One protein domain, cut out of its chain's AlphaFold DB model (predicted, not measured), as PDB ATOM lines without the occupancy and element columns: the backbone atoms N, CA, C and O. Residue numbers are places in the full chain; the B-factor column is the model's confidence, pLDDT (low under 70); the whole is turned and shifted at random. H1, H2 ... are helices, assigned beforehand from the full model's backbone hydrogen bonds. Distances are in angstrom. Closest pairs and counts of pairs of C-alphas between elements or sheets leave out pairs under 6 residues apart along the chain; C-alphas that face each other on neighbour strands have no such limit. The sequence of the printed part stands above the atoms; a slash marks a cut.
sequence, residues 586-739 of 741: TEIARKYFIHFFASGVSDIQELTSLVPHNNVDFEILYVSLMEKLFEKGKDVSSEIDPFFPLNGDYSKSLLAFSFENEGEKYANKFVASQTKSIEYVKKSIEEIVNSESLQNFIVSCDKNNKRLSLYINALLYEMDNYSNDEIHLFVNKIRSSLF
ATOM      1  N   THR A 586     648.175 367.356 484.285       78.88
ATOM      2  CA  THR A 586     648.136 368.797 484.567       78.88
ATOM      3  C   THR A 586     647.926 369.631 483.302       78.88
ATOM      4  O   THR A 586     647.159 370.591 483.314       78.88
ATOM      5  N   GLU A 587     648.571 369.283 482.186       78.50
ATOM      6  CA  GLU A 587     648.385 369.990 480.914       78.50
ATOM      7  C   GLU A 587     647.008 369.733 480.299       78.50
ATOM      8  O   GLU A 587     646.423 370.649 479.717       78.50
ATOM      9  N   ILE A 588     646.476 368.517 480.449       77.19
ATOM     10  CA  ILE A 588     645.110 368.178 480.043       77.19
ATOM     11  C   ILE A 588     644.106 368.977 480.885       77.19
ATOM     12  O   ILE A 588     643.259 369.673 480.324       77.19
ATOM     13  N   ALA A 589     644.254 368.970 482.213       82.88
ATOM     14  CA  ALA A 589     643.420 369.755 483.121       82.88
ATOM     15  C   ALA A 589     643.459 371.255 482.790       82.88
ATOM     16  O   ALA A 589     642.418 371.909 482.728       82.88
ATOM     17  N   ARG A 590     644.648 371.793 482.484       84.75
ATOM     18  CA  ARG A 590     644.817 373.188 482.050       84.75
ATOM     19  C   ARG A 590     644.013 373.488 480.791       84.75
ATOM     20  O   ARG A 590     643.360 374.528 480.727       84.75
ATOM     21  N   LYS A 591     644.064 372.597 479.793       82.06
ATOM     22  CA  LYS A 591     643.265 372.745 478.573       82.06
ATOM     23  C   LYS A 591     641.779 372.756 478.909       82.06
ATOM     24  O   LYS A 591     641.102 373.674 478.464       82.06
ATOM     25  N   TYR A 592     641.280 371.824 479.720       83.69
ATOM     26  CA  TYR A 592     639.869 371.834 480.116       83.69
ATOM     27  C   TYR A 592     639.461 373.141 480.787       83.69
ATOM     28  O   TYR A 592     638.471 373.733 480.373       83.69
ATOM     29  N   PHE A 593     640.249 373.633 481.747       87.56
ATOM     30  CA  PHE A 593     639.953 374.893 482.428       87.56
ATOM     31  C   PHE A 593     639.814 376.039 481.425       87.56
ATOM     32  O   PHE A 593     638.798 376.724 481.436       87.56
ATOM     33  N   ILE A 594     640.771 376.203 480.503       84.81
ATOM     34  CA  ILE A 594     640.728 377.251 479.466       84.81
ATOM     35  C   ILE A 594     639.416 377.205 478.662       84.81
ATOM     36  O   ILE A 594     638.783 378.242 478.463       84.81
ATOM     37  N   HIS A 595     638.989 376.019 478.222       85.69
ATOM     38  CA  HIS A 595     637.774 375.875 477.414       85.69
ATOM     39  C   HIS A 595     636.499 376.041 478.249       85.69
ATOM     40  O   HIS A 595     635.539 376.646 477.776       85.69
ATOM     41  N   PHE A 596     636.490 375.572 479.499       86.38
ATOM     42  CA  PHE A 596     635.367 375.766 480.410       86.38
ATOM     43  C   PHE A 596     635.178 377.241 480.777       86.38
ATOM     44  O   PHE A 596     634.058 377.741 480.654       86.38
ATOM     45  N   PHE A 597     636.262 377.972 481.069       84.81
ATOM     46  CA  PHE A 597     636.236 379.431 481.227       84.81
ATOM     47  C   PHE A 597     635.644 380.122 480.001       84.81
ATOM     48  O   PHE A 597     634.750 380.956 480.131       84.81
ATOM     49  N   ALA A 598     636.098 379.744 478.805       81.00
ATOM     50  CA  ALA A 598     635.584 380.290 477.554       81.00
ATOM     51  C   ALA A 598     634.104 379.944 477.306       81.00
ATOM     52  O   ALA A 598     633.394 380.717 476.669       81.00
ATOM     53  N   SER A 599     633.625 378.815 477.839       83.56
ATOM     54  CA  SER A 599     632.209 378.431 477.809       83.56
ATOM     55  C   SER A 599     631.351 379.094 478.901       83.56
ATOM     56  O   SER A 599     630.136 378.922 478.889       83.56
ATOM     57  N   GLY A 600     631.957 379.864 479.816       83.94
ATOM     58  CA  GLY A 600     631.270 380.600 480.886       83.94
ATOM     59  C   GLY A 600     631.370 379.987 482.288       83.94
ATOM     60  O   GLY A 600     630.802 380.545 483.224       83.94
ATOM     61  N   VAL A 601     632.098 378.882 482.462       87.50
ATOM     62  CA  VAL A 601     632.302 378.224 483.763       87.50
ATOM     63  C   VAL A 601     633.552 378.794 484.430       87.50
ATOM     64  O   VAL A 601     634.662 378.607 483.935       87.50
ATOM     65  N   SER A 602     633.390 379.491 485.554       85.94
ATOM     66  CA  SER A 602     634.508 380.132 486.269       85.94
ATOM     67  C   SER A 602     634.661 379.718 487.730       85.94
ATOM     68  O   SER A 602     635.631 380.123 488.376       85.94
ATOM     69  N   ASP A 603     633.700 378.967 488.265       89.75
ATOM     70  CA  ASP A 603     633.740 378.465 489.633       89.75
ATOM     71  C   ASP A 603     634.688 377.264 489.741       89.75
ATOM     72  O   ASP A 603     634.618 376.323 488.951       89.75
ATOM     73  N   ILE A 604     635.596 377.297 490.718       87.69
ATOM     74  CA  ILE A 604     636.620 376.260 490.876       87.69
ATOM     75  C   ILE A 604     636.029 374.902 491.275       87.69
ATOM     76  O   ILE A 604     636.561 373.872 490.860       87.69
ATOM     77  N   GLN A 605     634.938 374.870 492.047       87.81
ATOM     78  CA  GLN A 605     634.315 373.615 492.471       87.81
ATOM     79  C   GLN A 605     633.625 372.948 491.283       87.81
ATOM     80  O   GLN A 605     633.806 371.751 491.058       87.81
ATOM     81  N   GLU A 606     632.909 373.736 490.479       88.81
ATOM     82  CA  GLU A 606     632.309 373.266 489.230       88.81
ATOM     83  C   GLU A 606     633.386 372.765 488.254       88.81
ATOM     84  O   GLU A 606     633.308 371.628 487.787       88.81
ATOM     85  N   LEU A 607     634.452 373.541 488.025       86.69
ATOM     86  CA  LEU A 607     635.582 373.136 487.176       86.69
ATOM     87  C   LEU A 607     636.223 371.825 487.639       86.69
ATOM     88  O   LEU A 607     636.455 370.932 486.828       86.69
ATOM     89  N   THR A 608     636.484 371.697 488.938       85.00
ATOM     90  CA  THR A 608     637.086 370.491 489.522       85.00
ATOM     91  C   THR A 608     636.174 369.277 489.345       85.00
ATOM     92  O   THR A 608     636.657 368.188 489.056       85.00
ATOM     93  N   SER A 609     634.852 369.454 489.433       84.75
ATOM     94  CA  SER A 609     633.893 368.365 489.200       84.75
ATOM     95  C   SER A 609     633.815 367.908 487.735       84.75
ATOM     96  O   SER A 609     633.449 366.767 487.461       84.75
ATOM     97  N   LEU A 610     634.167 368.791 486.794       82.19
ATOM     98  CA  LEU A 610     634.131 368.536 485.352       82.19
ATOM     99  C   LEU A 610     635.479 368.062 484.789       82.19
ATOM    100  O   LEU A 610     635.537 367.663 483.628       82.19
ATOM    101  N   VAL A 611     636.566 368.108 485.571       80.38
ATOM    102  CA  VAL A 611     637.899 367.669 485.136       80.38
ATOM    103  C   VAL A 611     638.327 366.391 485.874       80.38
ATOM    104  O   VAL A 611     638.586 366.416 487.072       80.38
ATOM    105  N   PRO A 612     638.479 365.260 485.172       64.75
ATOM    106  CA  PRO A 612     638.538 363.926 485.773       64.75
ATOM    107  C   PRO A 612     639.968 363.448 486.012       64.75
ATOM    108  O   PRO A 612     640.404 362.410 485.506       64.75
ATOM    109  N   HIS A 613     640.739 364.224 486.764       68.25
ATOM    110  CA  HIS A 613     642.122 363.874 487.062       68.25
ATOM    111  C   HIS A 613     642.389 363.935 488.562       68.25
ATOM    112  O   HIS A 613     642.486 365.007 489.145       68.25
ATOM    113  N   ASN A 614     642.584 362.763 489.168       53.53
ATOM    114  CA  ASN A 614     642.657 362.608 490.626       53.53
ATOM    115  C   ASN A 614     644.000 363.035 491.251       53.53
ATOM    116  O   ASN A 614     644.135 363.015 492.465       53.53
ATOM    117  N   ASN A 615     644.981 363.447 490.438       66.06
ATOM    118  CA  ASN A 615     646.335 363.821 490.875       66.06
ATOM    119  C   ASN A 615     646.763 365.185 490.305       66.06
ATOM    120  O   ASN A 615     647.901 365.352 489.861       66.06
ATOM    121  N   VAL A 616     645.835 366.137 490.227       76.44
ATOM    122  CA  VAL A 616     646.118 367.509 489.798       76.44
ATOM    123  C   VAL A 616     645.747 368.446 490.934       76.44
ATOM    124  O   VAL A 616     644.636 368.386 491.450       76.44
ATOM    125  N   ASP A 617     646.673 369.325 491.309       83.12
ATOM    126  CA  ASP A 617     646.365 370.430 492.209       83.12
ATOM    127  C   ASP A 617     645.566 371.490 491.438       83.12
ATOM    128  O   ASP A 617     646.115 372.341 490.725       83.12
ATOM    129  N   PHE A 618     644.242 371.358 491.503       85.31
ATOM    130  CA  PHE A 618     643.317 372.228 490.787       85.31
ATOM    131  C   PHE A 618     643.337 373.664 491.312       85.31
ATOM    132  O   PHE A 618     643.119 374.578 490.519       85.31
ATOM    133  N   GLU A 619     643.647 373.882 492.592       85.56
ATOM    134  CA  GLU A 619     643.751 375.222 493.174       85.56
ATOM    135  C   GLU A 619     644.961 375.966 492.619       85.56
ATOM    136  O   GLU A 619     644.813 377.063 492.075       85.56
ATOM    137  N   ILE A 620     646.142 375.341 492.650       86.00
ATOM    138  CA  ILE A 620     647.356 375.918 492.060       86.00
ATOM    139  C   ILE A 620     647.152 376.175 490.565       86.00
ATOM    140  O   ILE A 620     647.516 377.239 490.053       86.00
ATOM    141  N   LEU A 621     646.552 375.219 489.848       85.25
ATOM    142  CA  LEU A 621     646.278 375.363 488.422       85.25
ATOM    143  C   LEU A 621     645.316 376.525 488.135       85.25
ATOM    144  O   LEU A 621     645.579 377.320 487.227       85.25
ATOM    145  N   TYR A 622     644.228 376.630 488.902       87.81
ATOM    146  CA  TYR A 622     643.238 377.700 488.792       87.81
ATOM    147  C   TYR A 622     643.893 379.060 489.020       87.81
ATOM    148  O   TYR A 622     643.822 379.921 488.145       87.81
ATOM    149  N   VAL A 623     644.599 379.234 490.142       86.38
ATOM    150  CA  VAL A 623     645.297 380.485 490.478       86.38
ATOM    151  C   VAL A 623     646.297 380.849 489.384       86.38
ATOM    152  O   VAL A 623     646.266 381.969 488.879       86.38
ATOM    153  N   SER A 624     647.108 379.890 488.923       84.00
ATOM    154  CA  SER A 624     648.078 380.116 487.845       84.00
ATOM    155  C   SER A 624     647.426 380.595 486.544       84.00
ATOM    156  O   SER A 624     647.984 381.433 485.825       84.00
ATOM    157  N   LEU A 625     646.250 380.060 486.204       82.75
ATOM    158  CA  LEU A 625     645.522 380.467 485.008       82.75
ATOM    159  C   LEU A 625     644.853 381.834 485.192       82.75
ATOM    160  O   LEU A 625     644.919 382.662 484.283       82.75
ATOM    161  N   MET A 626     644.282 382.099 486.366       81.12
ATOM    162  CA  MET A 626     643.672 383.384 486.709       81.12
ATOM    163  C   MET A 626     644.708 384.513 486.723       81.12
ATOM    164  O   MET A 626     644.475 385.551 486.117       81.12
ATOM    165  N   GLU A 627     645.897 384.313 487.295       79.38
ATOM    166  CA  GLU A 627     646.993 385.293 487.221       79.38
ATOM    167  C   GLU A 627     647.374 385.620 485.767       79.38
ATOM    168  O   GLU A 627     647.626 386.775 485.410       79.38
ATOM    169  N   LYS A 628     647.396 384.611 484.884       73.81
ATOM    170  CA  LYS A 628     647.662 384.825 483.452       73.81
ATOM    171  C   LYS A 628     646.549 385.623 482.777       73.81
ATOM    172  O   LYS A 628     646.864 386.552 482.034       73.81
ATOM    173  N   LEU A 629     645.295 385.264 483.051       70.88
ATOM    174  CA  LEU A 629     644.098 385.896 482.497       70.88
ATOM    175  C   LEU A 629     643.917 387.345 482.979       70.88
ATOM    176  O   LEU A 629     643.542 388.203 482.183       70.88
ATOM    177  N   PHE A 630     644.204 387.626 484.254       65.44
ATOM    178  CA  PHE A 630     643.840 388.885 484.912       65.44
ATOM    179  C   PHE A 630     645.017 389.832 485.204       65.44
ATOM    180  O   PHE A 630     644.805 391.042 485.189       65.44
ATOM    181  N   GLU A 631     646.254 389.355 485.418       54.56
ATOM    182  CA  GLU A 631     647.365 390.228 485.858       54.56
ATOM    183  C   GLU A 631     648.443 390.519 484.800       54.56
ATOM    184  O   GLU A 631     649.137 391.532 484.905       54.56
ATOM    185  N   LYS A 632     648.622 389.678 483.770       53.53
ATOM    186  CA  LYS A 632     649.786 389.788 482.854       53.53
ATOM    187  C   LYS A 632     649.489 390.116 481.394       53.53
ATOM    188  O   LYS A 632     650.420 390.109 480.589       53.53
ATOM    189  N   GLY A 633     648.239 390.404 481.028       51.59
ATOM    190  CA  GLY A 633     647.881 390.756 479.646       51.59
ATOM    191  C   GLY A 633     648.269 389.688 478.610       51.59
ATOM    192  O   GLY A 633     648.397 390.003 477.428       51.59
ATOM    193  N   LYS A 634     648.502 388.441 479.045       55.59
ATOM    194  CA  LYS A 634     648.710 387.307 478.148       55.59
ATOM    195  C   LYS A 634     647.345 386.771 477.775       55.59
ATOM    196  O   LYS A 634     646.653 386.182 478.597       55.59
ATOM    197  N   ASP A 635     646.987 386.998 476.526       65.75
ATOM    198  CA  ASP A 635     645.762 386.484 475.956       65.75
ATOM    199  C   ASP A 635     645.868 384.960 475.773       65.75
ATOM    200  O   ASP A 635     646.693 384.485 474.993       65.75
ATOM    201  N   VAL A 636     645.072 384.190 476.522       68.00
ATOM    202  CA  VAL A 636     644.947 382.731 476.327       68.00
ATOM    203  C   VAL A 636     643.948 382.393 475.219       68.00
ATOM    204  O   VAL A 636     643.702 381.215 474.971       68.00
ATOM    205  N   SER A 637     643.383 383.392 474.527       68.00
ATOM    206  CA  SER A 637     642.522 383.190 473.356       68.00
ATOM    207  C   SER A 637     643.183 382.304 472.304       68.00
ATOM    208  O   SER A 637     642.516 381.496 471.665       68.00
ATOM    209  N   SER A 638     644.511 382.368 472.183       68.31
ATOM    210  CA  SER A 638     645.265 381.519 471.266       68.31
ATOM    211  C   SER A 638     645.357 380.049 471.684       68.31
ATOM    212  O   SER A 638     645.960 379.245 470.982       68.31
ATOM    213  N   GLU A 639     644.846 379.686 472.858       72.94
ATOM    214  CA  GLU A 639     644.794 378.307 473.354       72.94
ATOM    215  C   GLU A 639     643.374 377.721 473.313       72.94
ATOM    216  O   GLU A 639     643.200 376.537 473.602       72.94
ATOM    217  N   ILE A 640     642.370 378.531 472.956       75.75
ATOM    218  CA  ILE A 640     640.972 378.108 472.866       75.75
ATOM    219  C   ILE A 640     640.717 377.488 471.491       75.75
ATOM    220  O   ILE A 640     640.864 378.133 470.457       75.75
ATOM    221  N   ASP A 641     640.276 376.240 471.478       76.00
ATOM    222  CA  ASP A 641     639.736 375.587 470.295       76.00
ATOM    223  C   ASP A 641     638.201 375.564 470.390       76.00
ATOM    224  O   ASP A 641     637.654 374.851 471.231       76.00
ATOM    225  N   PRO A 642     637.466 376.312 469.546       74.38
ATOM    226  CA  PRO A 642     636.004 376.322 469.581       74.38
ATOM    227  C   PRO A 642     635.372 374.960 469.254       74.38
ATOM    228  O   PRO A 642     634.181 374.776 469.488       74.38
ATOM    229  N   PHE A 643     636.151 374.008 468.732       75.06
ATOM    230  CA  PHE A 643     635.709 372.643 468.454       75.06
ATOM    231  C   PHE A 643     636.215 371.632 469.481       75.06
ATOM    232  O   PHE A 643     636.105 370.424 469.262       75.06
ATOM    233  N   PHE A 644     636.759 372.094 470.604       77.44
ATOM    234  CA  PHE A 644     637.179 371.209 471.675       77.44
ATOM    235  C   PHE A 644     635.993 370.338 472.146       77.44
ATOM    236  O   PHE A 644     634.876 370.849 472.290       77.44
ATOM    237  N   PRO A 645     636.174 369.019 472.342       72.69
ATOM    238  CA  PRO A 645     635.063 368.109 472.598       72.69
ATOM    239  C   PRO A 645     634.586 368.217 474.045       72.69
ATOM    240  O   PRO A 645     635.006 367.468 474.920       72.69
ATOM    241  N   LEU A 646     633.687 369.167 474.285       76.81
ATOM    242  CA  LEU A 646     632.948 369.288 475.536       76.81
ATOM    243  C   LEU A 646     631.554 368.668 475.402       76.81
ATOM    244  O   LEU A 646     631.021 368.532 474.294       76.81
ATOM    245  N   ASN A 647     630.903 368.399 476.534       74.81
ATOM    246  CA  ASN A 647     629.483 368.054 476.558       74.81
ATOM    247  C   ASN A 647     628.644 369.127 475.819       74.81
ATOM    248  O   ASN A 647     629.024 370.299 475.751       74.81
ATOM    249  N   GLY A 648     627.515 368.712 475.244       73.56
ATOM    250  CA  GLY A 648     626.715 369.454 474.275       73.56
ATOM    251  C   GLY A 648     626.435 370.910 474.643       73.56
ATOM    252  O   GLY A 648     626.544 371.769 473.773       73.56
ATOM    253  N   ASP A 649     626.119 371.225 475.899       79.69
ATOM    254  CA  ASP A 649     625.792 372.605 476.281       79.69
ATOM    255  C   ASP A 649     627.028 373.512 476.376       79.69
ATOM    256  O   ASP A 649     626.997 374.646 475.888       79.69
ATOM    257  N   TYR A 650     628.155 372.998 476.867       83.88
ATOM    258  CA  TYR A 650     629.423 373.732 476.872       83.88
ATOM    259  C   TYR A 650     629.990 373.893 475.462       83.88
ATOM    260  O   TYR A 650     630.424 374.984 475.103       83.88
ATOM    261  N   SER A 651     629.918 372.847 474.630       78.75
ATOM    262  CA  SER A 651     630.311 372.920 473.214       78.75
ATOM    263  C   SER A 651     629.510 373.990 472.467       78.75
ATOM    264  O   SER A 651     630.086 374.799 471.742       78.75
ATOM    265  N   LYS A 652     628.183 374.046 472.657       78.75
ATOM    266  CA  LYS A 652     627.335 375.088 472.050       78.75
ATOM    267  C   LYS A 652     627.715 376.483 472.538       78.75
ATOM    268  O   LYS A 652     627.771 377.393 471.719       78.75
ATOM    269  N   SER A 653     627.971 376.638 473.836       81.00
ATOM    270  CA  SER A 653     628.339 377.923 474.445       81.00
ATOM    271  C   SER A 653     629.694 378.410 473.933       81.00
ATOM    272  O   SER A 653     629.836 379.565 473.542       81.00
ATOM    273  N   LEU A 654     630.671 377.507 473.835       78.94
ATOM    274  CA  LEU A 654     631.994 377.791 473.293       78.94
ATOM    275  C   LEU A 654     631.942 378.167 471.800       78.94
ATOM    276  O   LEU A 654     632.576 379.133 471.372       78.94
ATOM    277  N   LEU A 655     631.139 377.445 471.010       75.88
ATOM    278  CA  LEU A 655     630.886 377.781 469.609       75.88
ATOM    279  C   LEU A 655     630.197 379.144 469.485       75.88
ATOM    280  O   LEU A 655     630.643 379.975 468.697       75.88
ATOM    281  N   ALA A 656     629.155 379.410 470.275       73.88
ATOM    282  CA  ALA A 656     628.466 380.698 470.293       73.88
ATOM    283  C   ALA A 656     629.444 381.843 470.594       73.88
ATOM    284  O   ALA A 656     629.529 382.792 469.817       73.88
ATOM    285  N   PHE A 657     630.296 381.685 471.611       71.88
ATOM    286  CA  PHE A 657     631.340 382.653 471.948       71.88
ATOM    287  C   PHE A 657     632.270 382.964 470.763       71.88
ATOM    288  O   PHE A 657     632.680 384.114 470.568       71.88
ATOM    289  N   SER A 658     632.592 381.958 469.943       70.38
ATOM    290  CA  SER A 658     633.459 382.146 468.777       70.38
ATOM    291  C   SER A 658     632.807 382.956 467.645       70.38
ATOM    292  O   SER A 658     633.524 383.647 466.918       70.38
ATOM    293  N   PHE A 659     631.472 382.927 467.528       65.25
ATOM    294  CA  PHE A 659     630.716 383.549 466.432       65.25
ATOM    295  C   PHE A 659     629.942 384.828 466.824       65.25
ATOM    296  O   PHE A 659     629.631 385.626 465.945       65.25
ATOM    297  N   GLU A 660     629.648 385.066 468.108       57.34
ATOM    298  CA  GLU A 660     628.787 386.173 468.585       57.34
ATOM    299  C   GLU A 660     629.452 387.563 468.602       57.34
ATOM    300  O   GLU A 660     628.792 388.576 468.826       57.34
ATOM    301  N   ASN A 661     630.754 387.665 468.330       54.25
ATOM    302  CA  ASN A 661     631.420 388.960 468.197       54.25
ATOM    303  C   ASN A 661     631.421 389.414 466.729       54.25
ATOM    304  O   ASN A 661     632.377 389.146 466.007       54.25
ATOM    305  N   GLU A 662     630.366 390.133 466.327       44.22
ATOM    306  CA  GLU A 662     630.012 390.628 464.974       44.22
ATOM    307  C   GLU A 662     631.051 391.521 464.243       44.22
ATOM    308  O   GLU A 662     630.728 392.236 463.296       44.22
ATOM    309  N   GLY A 663     632.324 391.519 464.636       49.22
ATOM    310  CA  GLY A 663     633.372 392.160 463.853       49.22
ATOM    311  C   GLY A 663     633.694 391.328 462.613       49.22
ATOM    312  O   GLY A 663     634.470 390.383 462.710       49.22
ATOM    313  N   GLU A 664     633.187 391.735 461.445       44.75
ATOM    314  CA  GLU A 664     633.394 391.153 460.095       44.75
ATOM    315  C   GLU A 664     634.863 390.860 459.691       44.75
ATOM    316  O   GLU A 664     635.129 390.343 458.607       44.75
ATOM    317  N   LYS A 665     635.852 391.184 460.533       45.16
ATOM    318  CA  LYS A 665     637.287 391.095 460.234       45.16
ATOM    319  C   LYS A 665     638.022 389.875 460.785       45.16
ATOM    320  O   LYS A 665     639.157 389.663 460.367       45.16
ATOM    321  N   TYR A 666     637.431 389.072 461.669       48.88
ATOM    322  CA  TYR A 666     638.159 387.977 462.322       48.88
ATOM    323  C   TYR A 666     637.343 386.682 462.271       48.88
ATOM    324  O   TYR A 666     636.559 386.396 463.170       48.88
ATOM    325  N   ALA A 667     637.511 385.903 461.197       47.53
ATOM    326  CA  ALA A 667     637.071 384.511 461.179       47.53
ATOM    327  C   ALA A 667     637.763 383.791 462.346       47.53
ATOM    328  O   ALA A 667     638.984 383.714 462.345       47.53
ATOM    329  N   ASN A 668     636.984 383.346 463.337       52.78
ATOM    330  CA  ASN A 668     637.433 382.787 464.614       52.78
ATOM    331  C   ASN A 668     638.448 383.673 465.364       52.78
ATOM    332  O   ASN A 668     639.634 383.701 465.055       52.78
ATOM    333  N   LYS A 669     638.009 384.335 466.446       50.72
ATOM    334  CA  LYS A 669     638.902 385.087 467.360       50.72
ATOM    335  C   LYS A 669     640.074 384.260 467.914       50.72
ATOM    336  O   LYS A 669     641.036 384.834 468.412       50.72
ATOM    337  N   PHE A 670     639.981 382.939 467.849       52.56
ATOM    338  CA  PHE A 670     640.927 382.023 468.453       52.56
ATOM    339  C   PHE A 670     641.873 381.441 467.404       52.56
ATOM    340  O   PHE A 670     641.511 380.549 466.634       52.56
ATOM    341  N   VAL A 671     643.088 381.985 467.363       49.53
ATOM    342  CA  VAL A 671     644.205 381.432 466.593       49.53
ATOM    343  C   VAL A 671     644.922 380.441 467.495       49.53
ATOM    344  O   VAL A 671     645.694 380.866 468.349       49.53
ATOM    345  N   ALA A 672     644.688 379.139 467.320       46.97
ATOM    346  CA  ALA A 672     645.493 378.130 468.002       46.97
ATOM    347  C   ALA A 672     646.979 378.380 467.685       46.97
ATOM    348  O   ALA A 672     647.353 378.476 466.512       46.97
ATOM    349  N   SER A 673     647.830 378.536 468.703       43.59
ATOM    350  CA  SER A 673     649.270 378.687 468.480       43.59
ATOM    351  C   SER A 673     649.793 377.444 467.756       43.59
ATOM    352  O   SER A 673     649.843 376.368 468.352       43.59
ATOM    353  N   GLN A 674     650.177 377.585 466.487       47.41
ATOM    354  CA  GLN A 674     650.757 376.484 465.727       47.41
ATOM    355  C   GLN A 674     652.139 376.154 466.295       47.41
ATOM    356  O   GLN A 674     653.083 376.948 466.223       47.41
ATOM    357  N   THR A 675     652.268 374.964 466.867       47.62
ATOM    358  CA  THR A 675     653.567 374.305 466.984       47.62
ATOM    359  C   THR A 675     654.020 373.890 465.584       47.62
ATOM    360  O   THR A 675     653.197 373.683 464.702       47.62
ATOM    361  N   LYS A 676     655.332 373.794 465.322       50.06
ATOM    362  CA  LYS A 676     655.807 373.286 464.023       50.06
ATOM    363  C   LYS A 676     655.259 371.870 463.817       50.06
ATOM    364  O   LYS A 676     655.751 370.942 464.459       50.06
ATOM    365  N   SER A 677     654.252 371.731 462.955       55.22
ATOM    366  CA  SER A 677     653.696 370.436 462.572       55.22
ATOM    367  C   SER A 677     654.802 369.570 461.965       55.22
ATOM    368  O   SER A 677     655.718 370.075 461.310       55.22
ATOM    369  N   ILE A 678     654.754 368.265 462.226       66.25
ATOM    370  CA  ILE A 678     655.682 367.316 461.606       66.25
ATOM    371  C   ILE A 678     655.331 367.259 460.116       66.25
ATOM    372  O   ILE A 678     654.161 367.115 459.776       66.25
ATOM    373  N   GLU A 679     656.331 367.353 459.236       73.12
ATOM    374  CA  GLU A 679     656.155 367.442 457.773       73.12
ATOM    375  C   GLU A 679     655.183 366.386 457.216       73.12
ATOM    376  O   GLU A 679     654.338 366.672 456.372       73.12
ATOM    377  N   TYR A 680     655.243 365.174 457.768       73.56
ATOM    378  CA  TYR A 680     654.353 364.066 457.435       73.56
ATOM    379  C   TYR A 680     652.856 364.390 457.633       73.56
ATOM    380  O   TYR A 680     652.027 364.057 456.793       73.56
ATOM    381  N   VAL A 681     652.501 365.071 458.724       78.50
ATOM    382  CA  VAL A 681     651.118 365.470 459.048       78.50
ATOM    383  C   VAL A 681     650.657 366.590 458.140       78.50
ATOM    384  O   VAL A 681     649.539 366.563 457.628       78.50
ATOM    385  N   LYS A 682     651.549 367.555 457.910       81.44
ATOM    386  CA  LYS A 682     651.310 368.668 456.999       81.44
ATOM    387  C   LYS A 682     650.918 368.150 455.616       81.44
ATOM    388  O   LYS A 682     649.894 368.569 455.093       81.44
ATOM    389  N   LYS A 683     651.654 367.167 455.092       82.94
ATOM    390  CA  LYS A 683     651.349 366.520 453.810       82.94
ATOM    391  C   LYS A 683     649.966 365.856 453.794       82.94
ATOM    392  O   LYS A 683     649.213 366.030 452.844       82.94
ATOM    393  N   SER A 684     649.596 365.127 454.847       86.50
ATOM    394  CA  SER A 684     648.255 364.535 454.969       86.50
ATOM    395  C   SER A 684     647.136 365.587 454.969       86.50
ATOM    396  O   SER A 684     646.092 365.375 454.353       86.50
ATOM    397  N   ILE A 685     647.334 366.720 455.649       88.12
ATOM    398  CA  ILE A 685     646.363 367.825 455.671       88.12
ATOM    399  C   ILE A 685     646.283 368.497 454.295       88.12
ATOM    400  O   ILE A 685     645.183 368.772 453.816       88.12
ATOM    401  N   GLU A 686     647.423 368.715 453.636       88.69
ATOM    402  CA  GLU A 686     647.492 369.244 452.270       88.69
ATOM    403  C   GLU A 686     646.685 368.377 451.294       88.69
ATOM    404  O   GLU A 686     645.933 368.916 450.487       88.69
ATOM    405  N   GLU A 687     646.763 367.047 451.391       91.00
ATOM    406  CA  GLU A 687     645.951 366.144 450.562       91.00
ATOM    407  C   GLU A 687     644.443 366.402 450.724       91.00
ATOM    408  O   GLU A 687     643.715 366.477 449.735       91.00
ATOM    409  N   ILE A 688     643.965 366.597 451.958       92.19
ATOM    410  CA  ILE A 688     642.547 366.877 452.244       92.19
ATOM    411  C   ILE A 688     642.141 368.250 451.693       92.19
ATOM    412  O   ILE A 688     641.135 368.365 450.985       92.19
ATOM    413  N   VAL A 689     642.933 369.283 451.997       91.56
ATOM    414  CA  VAL A 689     642.665 370.680 451.620       91.56
ATOM    415  C   VAL A 689     642.672 370.875 450.103       91.56
ATOM    416  O   VAL A 689     641.854 371.634 449.580       91.56
ATOM    417  N   ASN A 690     643.548 370.167 449.387       89.69
ATOM    418  CA  ASN A 690     643.676 370.266 447.935       89.69
ATOM    419  C   ASN A 690     642.658 369.401 447.158       89.69
ATOM    420  O   ASN A 690     642.652 369.439 445.928       89.69
ATOM    421  N   SER A 691     641.788 368.640 447.830       91.00
ATOM    422  CA  SER A 691     640.857 367.719 447.158       91.00
ATOM    423  C   SER A 691     639.800 368.423 446.286       91.00
ATOM    424  O   SER A 691     639.257 369.476 446.641       91.00
ATOM    425  N   GLU A 692     639.461 367.820 445.137       91.19
ATOM    426  CA  GLU A 692     638.410 368.320 444.229       91.19
ATOM    427  C   GLU A 692     637.037 368.253 444.920       91.19
ATOM    428  O   GLU A 692     636.194 369.143 444.786       91.19
ATOM    429  N   SER A 693     636.814 367.196 445.700       91.44
ATOM    430  CA  SER A 693     635.572 366.949 446.429       91.44
ATOM    431  C   SER A 693     635.263 368.046 447.442       91.44
ATOM    432  O   SER A 693     634.129 368.519 447.476       91.44
ATOM    433  N   LEU A 694     636.263 368.513 448.200       92.94
ATOM    434  CA  LEU A 694     636.068 369.582 449.182       92.94
ATOM    435  C   LEU A 694     635.699 370.903 448.506       92.94
ATOM    436  O   LEU A 694     634.775 371.594 448.937       92.94
ATOM    437  N   GLN A 695     636.384 371.232 447.409       92.19
ATOM    438  CA  GLN A 695     636.074 372.424 446.620       92.19
ATOM    439  C   GLN A 695     634.645 372.367 446.065       92.19
ATOM    440  O   GLN A 695     633.909 373.352 446.150       92.19
ATOM    441  N   ASN A 696     634.231 371.208 445.543       90.56
ATOM    442  CA  ASN A 696     632.885 370.994 445.015       90.56
ATOM    443  C   ASN A 696     631.805 371.152 446.095       90.56
ATOM    444  O   ASN A 696     630.812 371.836 445.847       90.56
ATOM    445  N   PHE A 697     632.019 370.588 447.288       90.88
ATOM    446  CA  PHE A 697     631.123 370.764 448.432       90.88
ATOM    447  C   PHE A 697     630.966 372.245 448.811       90.88
ATOM    448  O   PHE A 697     629.851 372.766 448.863       90.88
ATOM    449  N   ILE A 698     632.083 372.962 448.986       91.25
ATOM    450  CA  ILE A 698     632.077 374.391 449.347       91.25
ATOM    451  C   ILE A 698     631.320 375.229 448.306       91.25
ATOM    452  O   ILE A 698     630.633 376.193 448.647       91.25
ATOM    453  N   VAL A 699     631.445 374.881 447.022       89.88
ATOM    454  CA  VAL A 699     630.733 375.567 445.935       89.88
ATOM    455  C   VAL A 699     629.232 375.270 445.955       89.88
ATOM    456  O   VAL A 699     628.457 376.158 445.593       89.88
ATOM    457  N   SER A 700     628.822 374.065 446.362       86.62
ATOM    458  CA  SER A 700     627.419 373.640 446.362       86.62
ATOM    459  C   SER A 700     626.593 374.157 447.539       86.62
ATOM    460  O   SER A 700     625.370 374.204 447.425       86.62
ATOM    461  N   CYS A 701     627.228 374.546 448.648       84.94
ATOM    462  CA  CYS A 701     626.528 375.035 449.837       84.94
ATOM    463  C   CYS A 701     625.693 376.304 449.568       84.94
ATOM    464  O   CYS A 701     626.095 377.188 448.801       84.94
ATOM    465  N   ASP A 702     624.554 376.443 450.261       84.12
ATOM    466  CA  ASP A 702     623.708 377.639 450.163       84.12
ATOM    467  C   ASP A 702     624.351 378.845 450.859       84.12
ATOM    468  O   ASP A 702     624.280 379.029 452.076       84.12
ATOM    469  N   LYS A 703     624.932 379.726 450.046       80.50
ATOM    470  CA  LYS A 703     625.584 380.966 450.485       80.50
ATOM    471  C   LYS A 703     624.616 382.003 451.067       80.50
ATOM    472  O   LYS A 703     625.069 382.985 451.644       80.50
ATOM    473  N   ASN A 704     623.301 381.828 450.920       81.38
ATOM    474  CA  ASN A 704     622.319 382.718 451.545       81.38
ATOM    475  C   ASN A 704     622.039 382.340 453.005       81.38
ATOM    476  O   ASN A 704     621.519 383.161 453.767       81.38
ATOM    477  N   ASN A 705     622.400 381.121 453.423       83.88
ATOM    478  CA  ASN A 705     622.319 380.723 454.816       83.88
ATOM    479  C   ASN A 705     623.455 381.395 455.602       83.88
ATOM    480  O   ASN A 705     624.627 381.020 455.504       83.88
ATOM    481  N   LYS A 706     623.098 382.410 456.401       80.94
ATOM    482  CA  LYS A 706     624.053 383.190 457.203       80.94
ATOM    483  C   LYS A 706     624.873 382.318 458.148       80.94
ATOM    484  O   LYS A 706     626.070 382.544 458.286       80.94
ATOM    485  N   ARG A 707     624.242 381.328 458.788       79.69
ATOM    486  CA  ARG A 707     624.916 380.458 459.754       79.69
ATOM    487  C   ARG A 707     625.925 379.568 459.043       79.69
ATOM    488  O   ARG A 707     627.095 379.588 459.404       79.69
ATOM    489  N   LEU A 708     625.502 378.868 457.991       82.44
ATOM    490  CA  LEU A 708     626.384 378.020 457.186       82.44
ATOM    491  C   LEU A 708     627.559 378.813 456.584       82.44
ATOM    492  O   LEU A 708     628.699 378.353 456.614       82.44
ATOM    493  N   SER A 709     627.313 380.043 456.125       83.06
ATOM    494  CA  SER A 709     628.350 380.924 455.567       83.06
ATOM    495  C   SER A 709     629.460 381.270 456.566       83.06
ATOM    496  O   SER A 709     630.621 381.387 456.168       83.06
ATOM    497  N   LEU A 710     629.140 381.394 457.863       79.81
ATOM    498  CA  LEU A 710     630.144 381.600 458.915       79.81
ATOM    499  C   LEU A 710     631.062 380.382 459.062       79.81
ATOM    500  O   LEU A 710     632.282 380.545 459.106       79.81
ATOM    501  N   TYR A 711     630.495 379.173 459.073       84.69
ATOM    502  CA  TYR A 711     631.270 377.931 459.149       84.69
ATOM    503  C   TYR A 711     632.141 377.724 457.907       84.69
ATOM    504  O   TYR A 711     633.317 377.394 458.036       84.69
ATOM    505  N   ILE A 712     631.614 377.992 456.709       86.62
ATOM    506  CA  ILE A 712     632.398 377.909 455.468       86.62
ATOM    507  C   ILE A 712     633.569 378.892 455.506       86.62
ATOM    508  O   ILE A 712     634.690 378.529 455.170       86.62
ATOM    509  N   ASN A 713     633.346 380.132 455.940       84.06
ATOM    510  CA  ASN A 713     634.421 381.116 456.044       84.06
ATOM    511  C   ASN A 713     635.506 380.697 457.043       84.06
ATOM    512  O   ASN A 713     636.688 380.923 456.793       84.06
ATOM    513  N   ALA A 714     635.107 380.075 458.153       81.06
ATOM    514  CA  ALA A 714     636.033 379.523 459.126       81.06
ATOM    515  C   ALA A 714     636.856 378.368 458.528       81.06
ATOM    516  O   ALA A 714     638.076 378.365 458.662       81.06
ATOM    517  N   LEU A 715     636.226 377.440 457.804       85.88
ATOM    518  CA  LEU A 715     636.924 376.356 457.108       85.88
ATOM    519  C   LEU A 715     637.906 376.886 456.054       85.88
ATOM    520  O   LEU A 715     639.044 376.436 455.996       85.88
ATOM    521  N   LEU A 716     637.494 377.877 455.261       86.94
ATOM    522  CA  LEU A 716     638.345 378.522 454.259       86.94
ATOM    523  C   LEU A 716     639.582 379.179 454.879       86.94
ATOM    524  O   LEU A 716     640.642 379.173 454.262       86.94
ATOM    525  N   TYR A 717     639.457 379.736 456.087       82.38
ATOM    526  CA  TYR A 717     640.599 380.262 456.833       82.38
ATOM    527  C   TYR A 717     641.587 379.153 457.221       82.38
ATOM    528  O   TYR A 717     642.791 379.336 457.080       82.38
ATOM    529  N   GLU A 718     641.095 377.988 457.652       81.06
ATOM    530  CA  GLU A 718     641.956 376.840 457.969       81.06
ATOM    531  C   GLU A 718     642.651 376.265 456.738       81.06
ATOM    532  O   GLU A 718     643.842 375.964 456.787       81.06
ATOM    533  N   MET A 719     641.922 376.156 455.625       85.94
ATOM    534  CA  MET A 719     642.469 375.703 454.347       85.94
ATOM    535  C   MET A 719     643.626 376.589 453.877       85.94
ATOM    536  O   MET A 719     644.609 376.075 453.355       85.94
ATOM    537  N   ASP A 720     643.534 377.904 454.087       83.25
ATOM    538  CA  ASP A 720     644.539 378.868 453.627       83.25
ATOM    539  C   ASP A 720     645.938 378.567 454.190       83.25
ATOM    540  O   ASP A 720     646.932 378.666 453.471       83.25
ATOM    541  N   ASN A 721     646.008 378.089 455.439       79.06
ATOM    542  CA  ASN A 721     647.259 377.750 456.129       79.06
ATOM    543  C   ASN A 721     648.024 376.573 455.496       79.06
ATOM    544  O   ASN A 721     649.229 376.441 455.710       79.06
ATOM    545  N   TYR A 722     647.330 375.723 454.736       78.12
ATOM    546  CA  TYR A 722     647.865 374.505 454.116       78.12
ATOM    547  C   TYR A 722     647.642 374.487 452.596       78.12
ATOM    548  O   TYR A 722     647.738 373.444 451.952       78.12
ATOM    549  N   SER A 723     647.303 375.640 452.018       76.06
ATOM    550  CA  SER A 723     646.956 375.771 450.607       76.06
ATOM    551  C   SER A 723     648.191 375.888 449.711       76.06
ATOM    552  O   SER A 723     649.194 376.506 450.069       76.06
ATOM    553  N   ASN A 724     648.107 375.314 448.508       83.25
ATOM    554  CA  ASN A 724     648.975 375.707 447.398       83.25
ATOM    555  C   ASN A 724     648.427 376.985 446.717       83.25
ATOM    556  O   ASN A 724     647.326 377.440 447.031       83.25
ATOM    557  N   ASP A 725     649.162 377.550 445.753       85.50
ATOM    558  CA  ASP A 725     648.759 378.787 445.057       85.50
ATOM    559  C   ASP A 725     647.357 378.701 444.416       85.50
ATOM    560  O   ASP A 725     646.611 379.684 444.396       85.50
ATOM    561  N   GLU A 726     646.973 377.532 443.899       85.94
ATOM    562  CA  GLU A 726     645.670 377.312 443.263       85.94
ATOM    563  C   GLU A 726     644.531 377.329 444.290       85.94
ATOM    564  O   GLU A 726     643.525 378.022 444.096       85.94
ATOM    565  N   ILE A 727     644.708 376.640 445.420       86.81
ATOM    566  CA  ILE A 727     643.739 376.654 446.516       86.81
ATOM    567  C   ILE A 727     643.665 378.032 447.166       86.81
ATOM    568  O   ILE A 727     642.563 378.494 447.455       86.81
ATOM    569  N   HIS A 728     644.782 378.743 447.317       87.25
ATOM    570  CA  HIS A 728     644.774 380.114 447.826       87.25
ATOM    571  C   HIS A 728     643.910 381.038 446.945       87.25
ATOM    572  O   HIS A 728     643.105 381.843 447.431       87.25
ATOM    573  N   LEU A 729     644.002 380.897 445.616       88.94
ATOM    574  CA  LEU A 729     643.142 381.622 444.673       88.94
ATOM    575  C   LEU A 729     641.668 381.206 444.789       88.94
ATOM    576  O   LEU A 729     640.784 382.071 444.774       88.94
ATOM    577  N   PHE A 730     641.390 379.907 444.930       90.38
ATOM    578  CA  PHE A 730     640.039 379.389 445.166       90.38
ATOM    579  C   PHE A 730     639.428 379.970 446.451       90.38
ATOM    580  O   PHE A 730     638.324 380.526 446.409       90.38
ATOM    581  N   VAL A 731     640.161 379.928 447.567       87.50
ATOM    582  CA  VAL A 731     639.753 380.462 448.874       87.50
ATOM    583  C   VAL A 731     639.379 381.937 448.755       87.50
ATOM    584  O   VAL A 731     638.267 382.334 449.116       87.50
ATOM    585  N   ASN A 732     640.257 382.750 448.164       86.69
ATOM    586  CA  ASN A 732     640.020 384.181 447.968       86.69
ATOM    587  C   ASN A 732     638.771 384.466 447.116       86.69
ATOM    588  O   ASN A 732     637.988 385.377 447.423       86.69
ATOM    589  N   LYS A 733     638.544 383.667 446.064       89.06
ATOM    590  CA  LYS A 733     637.359 383.772 445.202       89.06
ATOM    591  C   LYS A 733     636.069 383.474 445.971       89.06
ATOM    592  O   LYS A 733     635.101 384.222 445.830       89.06
ATOM    593  N   ILE A 734     636.037 382.413 446.781       88.62
ATOM    594  CA  ILE A 734     634.841 382.055 447.556       88.62
ATOM    595  C   ILE A 734     634.573 383.080 448.661       88.62
ATOM    596  O   ILE A 734     633.436 383.548 448.764       88.62
ATOM    597  N   ARG A 735     635.591 383.504 449.422       85.00
ATOM    598  CA  ARG A 735     635.436 384.511 450.492       85.00
ATOM    599  C   ARG A 735     634.853 385.822 449.968       85.00
ATOM    600  O   ARG A 735     633.916 386.351 450.560       85.00
ATOM    601  N   SER A 736     635.321 386.275 448.802       83.00
ATOM    602  CA  SER A 736     634.788 387.467 448.124       83.00
ATOM    603  C   SER A 736     633.307 387.340 447.734       83.00
ATOM    604  O   SER A 736     632.630 388.352 447.582       83.00
ATOM    605  N   SER A 737     632.799 386.112 447.554       82.44
ATOM    606  CA  SER A 737     631.384 385.847 447.250       82.44
ATOM    607  C   SER A 737     630.489 385.737 448.489       82.44
ATOM    608  O   SER A 737     629.301 386.020 448.383       82.44
ATOM    609  N   LEU A 738     631.040 385.324 449.637       76.31
ATOM    610  CA  LEU A 738     630.302 385.173 450.900       76.31
ATOM    611  C   LEU A 738     630.112 386.516 451.618       76.31
ATOM    612  O   LEU A 738     629.054 386.762 452.187       76.31
ATOM    613  N   PHE A 739     631.122 387.388 451.554       69.50
ATOM    614  CA  PHE A 739     631.104 388.722 452.157       69.50
ATOM    615  C   PHE A 739     631.457 389.767 451.092       69.50
ATOM    616  O   PHE A 739     632.609 390.212 451.015       69.50
TER     617      PHE A 739
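This is residues 586 to 739 of the 741 residues of the protein "E3 ubiquitin-protein ligase" of Entamoeba invadens IP1 (UniProt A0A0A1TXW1). Two helical lobes stand side by side: the first is a group of crossed helices, H1 to H5, with H2, H3 and H5 set round H1 at wide angles and the short H4 beside it; the second holds the hairpin of H8 and H9, with H7 running alongside it and H6 slanting off near one end. The lobes come near each other at the end of H5 and H8, and the long link of residues 660 to 678 leads from one to the other; residues 675 to 681, of which 679 to 681 belong to H6, stick out. The printed part has 154 residues with nine named helices, H1 to H9 in that order, and no named strand; the class is all helix. It is only just loose, close to compact, with a radius of gyration of the C-alphas of 18.2 A, and its C-alphas span 50 by 36 by 29 A.

H1, residues 586 to 598, is the hub and touches three other helices. H2, residues 604 to 610, is close to H1 but not clearly touching, and only just about perpendicular to it at 73 degrees. H3, residues 618 to 630, touches H1 with its residues 621 to 625 alone; the closest C-alphas, of Arg 590 and Leu 621, are 6.9 A apart, and the two run the same way at a steep tilt of 51 degrees. H3 also touches H2, with its residues 618 to 622 alone, at a steep tilt of 64 degrees, opposite ways; the closest C-alphas are those of Thr 608 and Phe 618, 6.6 A apart. H4, residues 636 to 639, only just touches H1, with 3 pairs of C-alphas within 8 A, the closest being Ile 594 and Glu 639 at 7.4 A. H5, residues 648 to 659, touches residues 595 to 598 of H1 alone, at a steep tilt of 67 degrees, the same way; the closest C-alphas, of Ala 598 and Leu 654, are 6.1 A apart. H8, residues 706 to 720, is close to H5 but not clearly touching; the C-alphas of Phe 659 and Leu 710 are their closest, 7.8 A apart. H8 and H9, residues 725 to 738, form a helical hairpin and touch at a shallow tilt of 18 degrees, opposite ways, with the C-alphas of Leu 716 and Val 731 closest at 5.9 A. H7, residues 692 to 700, is close to H8 and H9 but not clearly touching, at shallow tilts of 27 and 12 degrees. H6, residues 679 to 689, is close to H8 but not clearly touching; its closest C-alphas are those of Val 689 and Met 719, 5.7 A apart. H1 is apart from H6, H7, H8 and H9. The helix packing is mostly crossed: of the 4 pairs of helices that touch and have a tilt, H4 being too short for one, 1 is at a shallow tilt. In H1, H2, H3, H5, H6, H7, H8 and H9 every O i to N i+4 pair is within hydrogen-bond range; H4 is too short for such a pair.

H1 begins at C-alpha 586, (648.136, 368.797, 484.567), and is 18.4 A long from first to last C-alpha. H2 has 7 residues, H4 has 4 and H7 has 9. H3 is 17.7 A long, H5 16.6 A and H6 15.2 A. H8 is the longest helix by residues, with 15; it begins at C-alpha 706, (624.053, 383.190, 457.203), and is 21.2 A long. H9 is 20.4 A long and ends at C-alpha 738, (630.302, 385.173, 450.900).

The two C-alphas farthest apart, those of Asn 615 and Ser 737, are 51.1 A from each other. The printed part has no cut. The link from H5 to H6, with 19 residues, is long. The mean pLDDT of the printed part is 77.0; residues 612 to 615, 630 to 638, 659 to 678 and 739 are under 70.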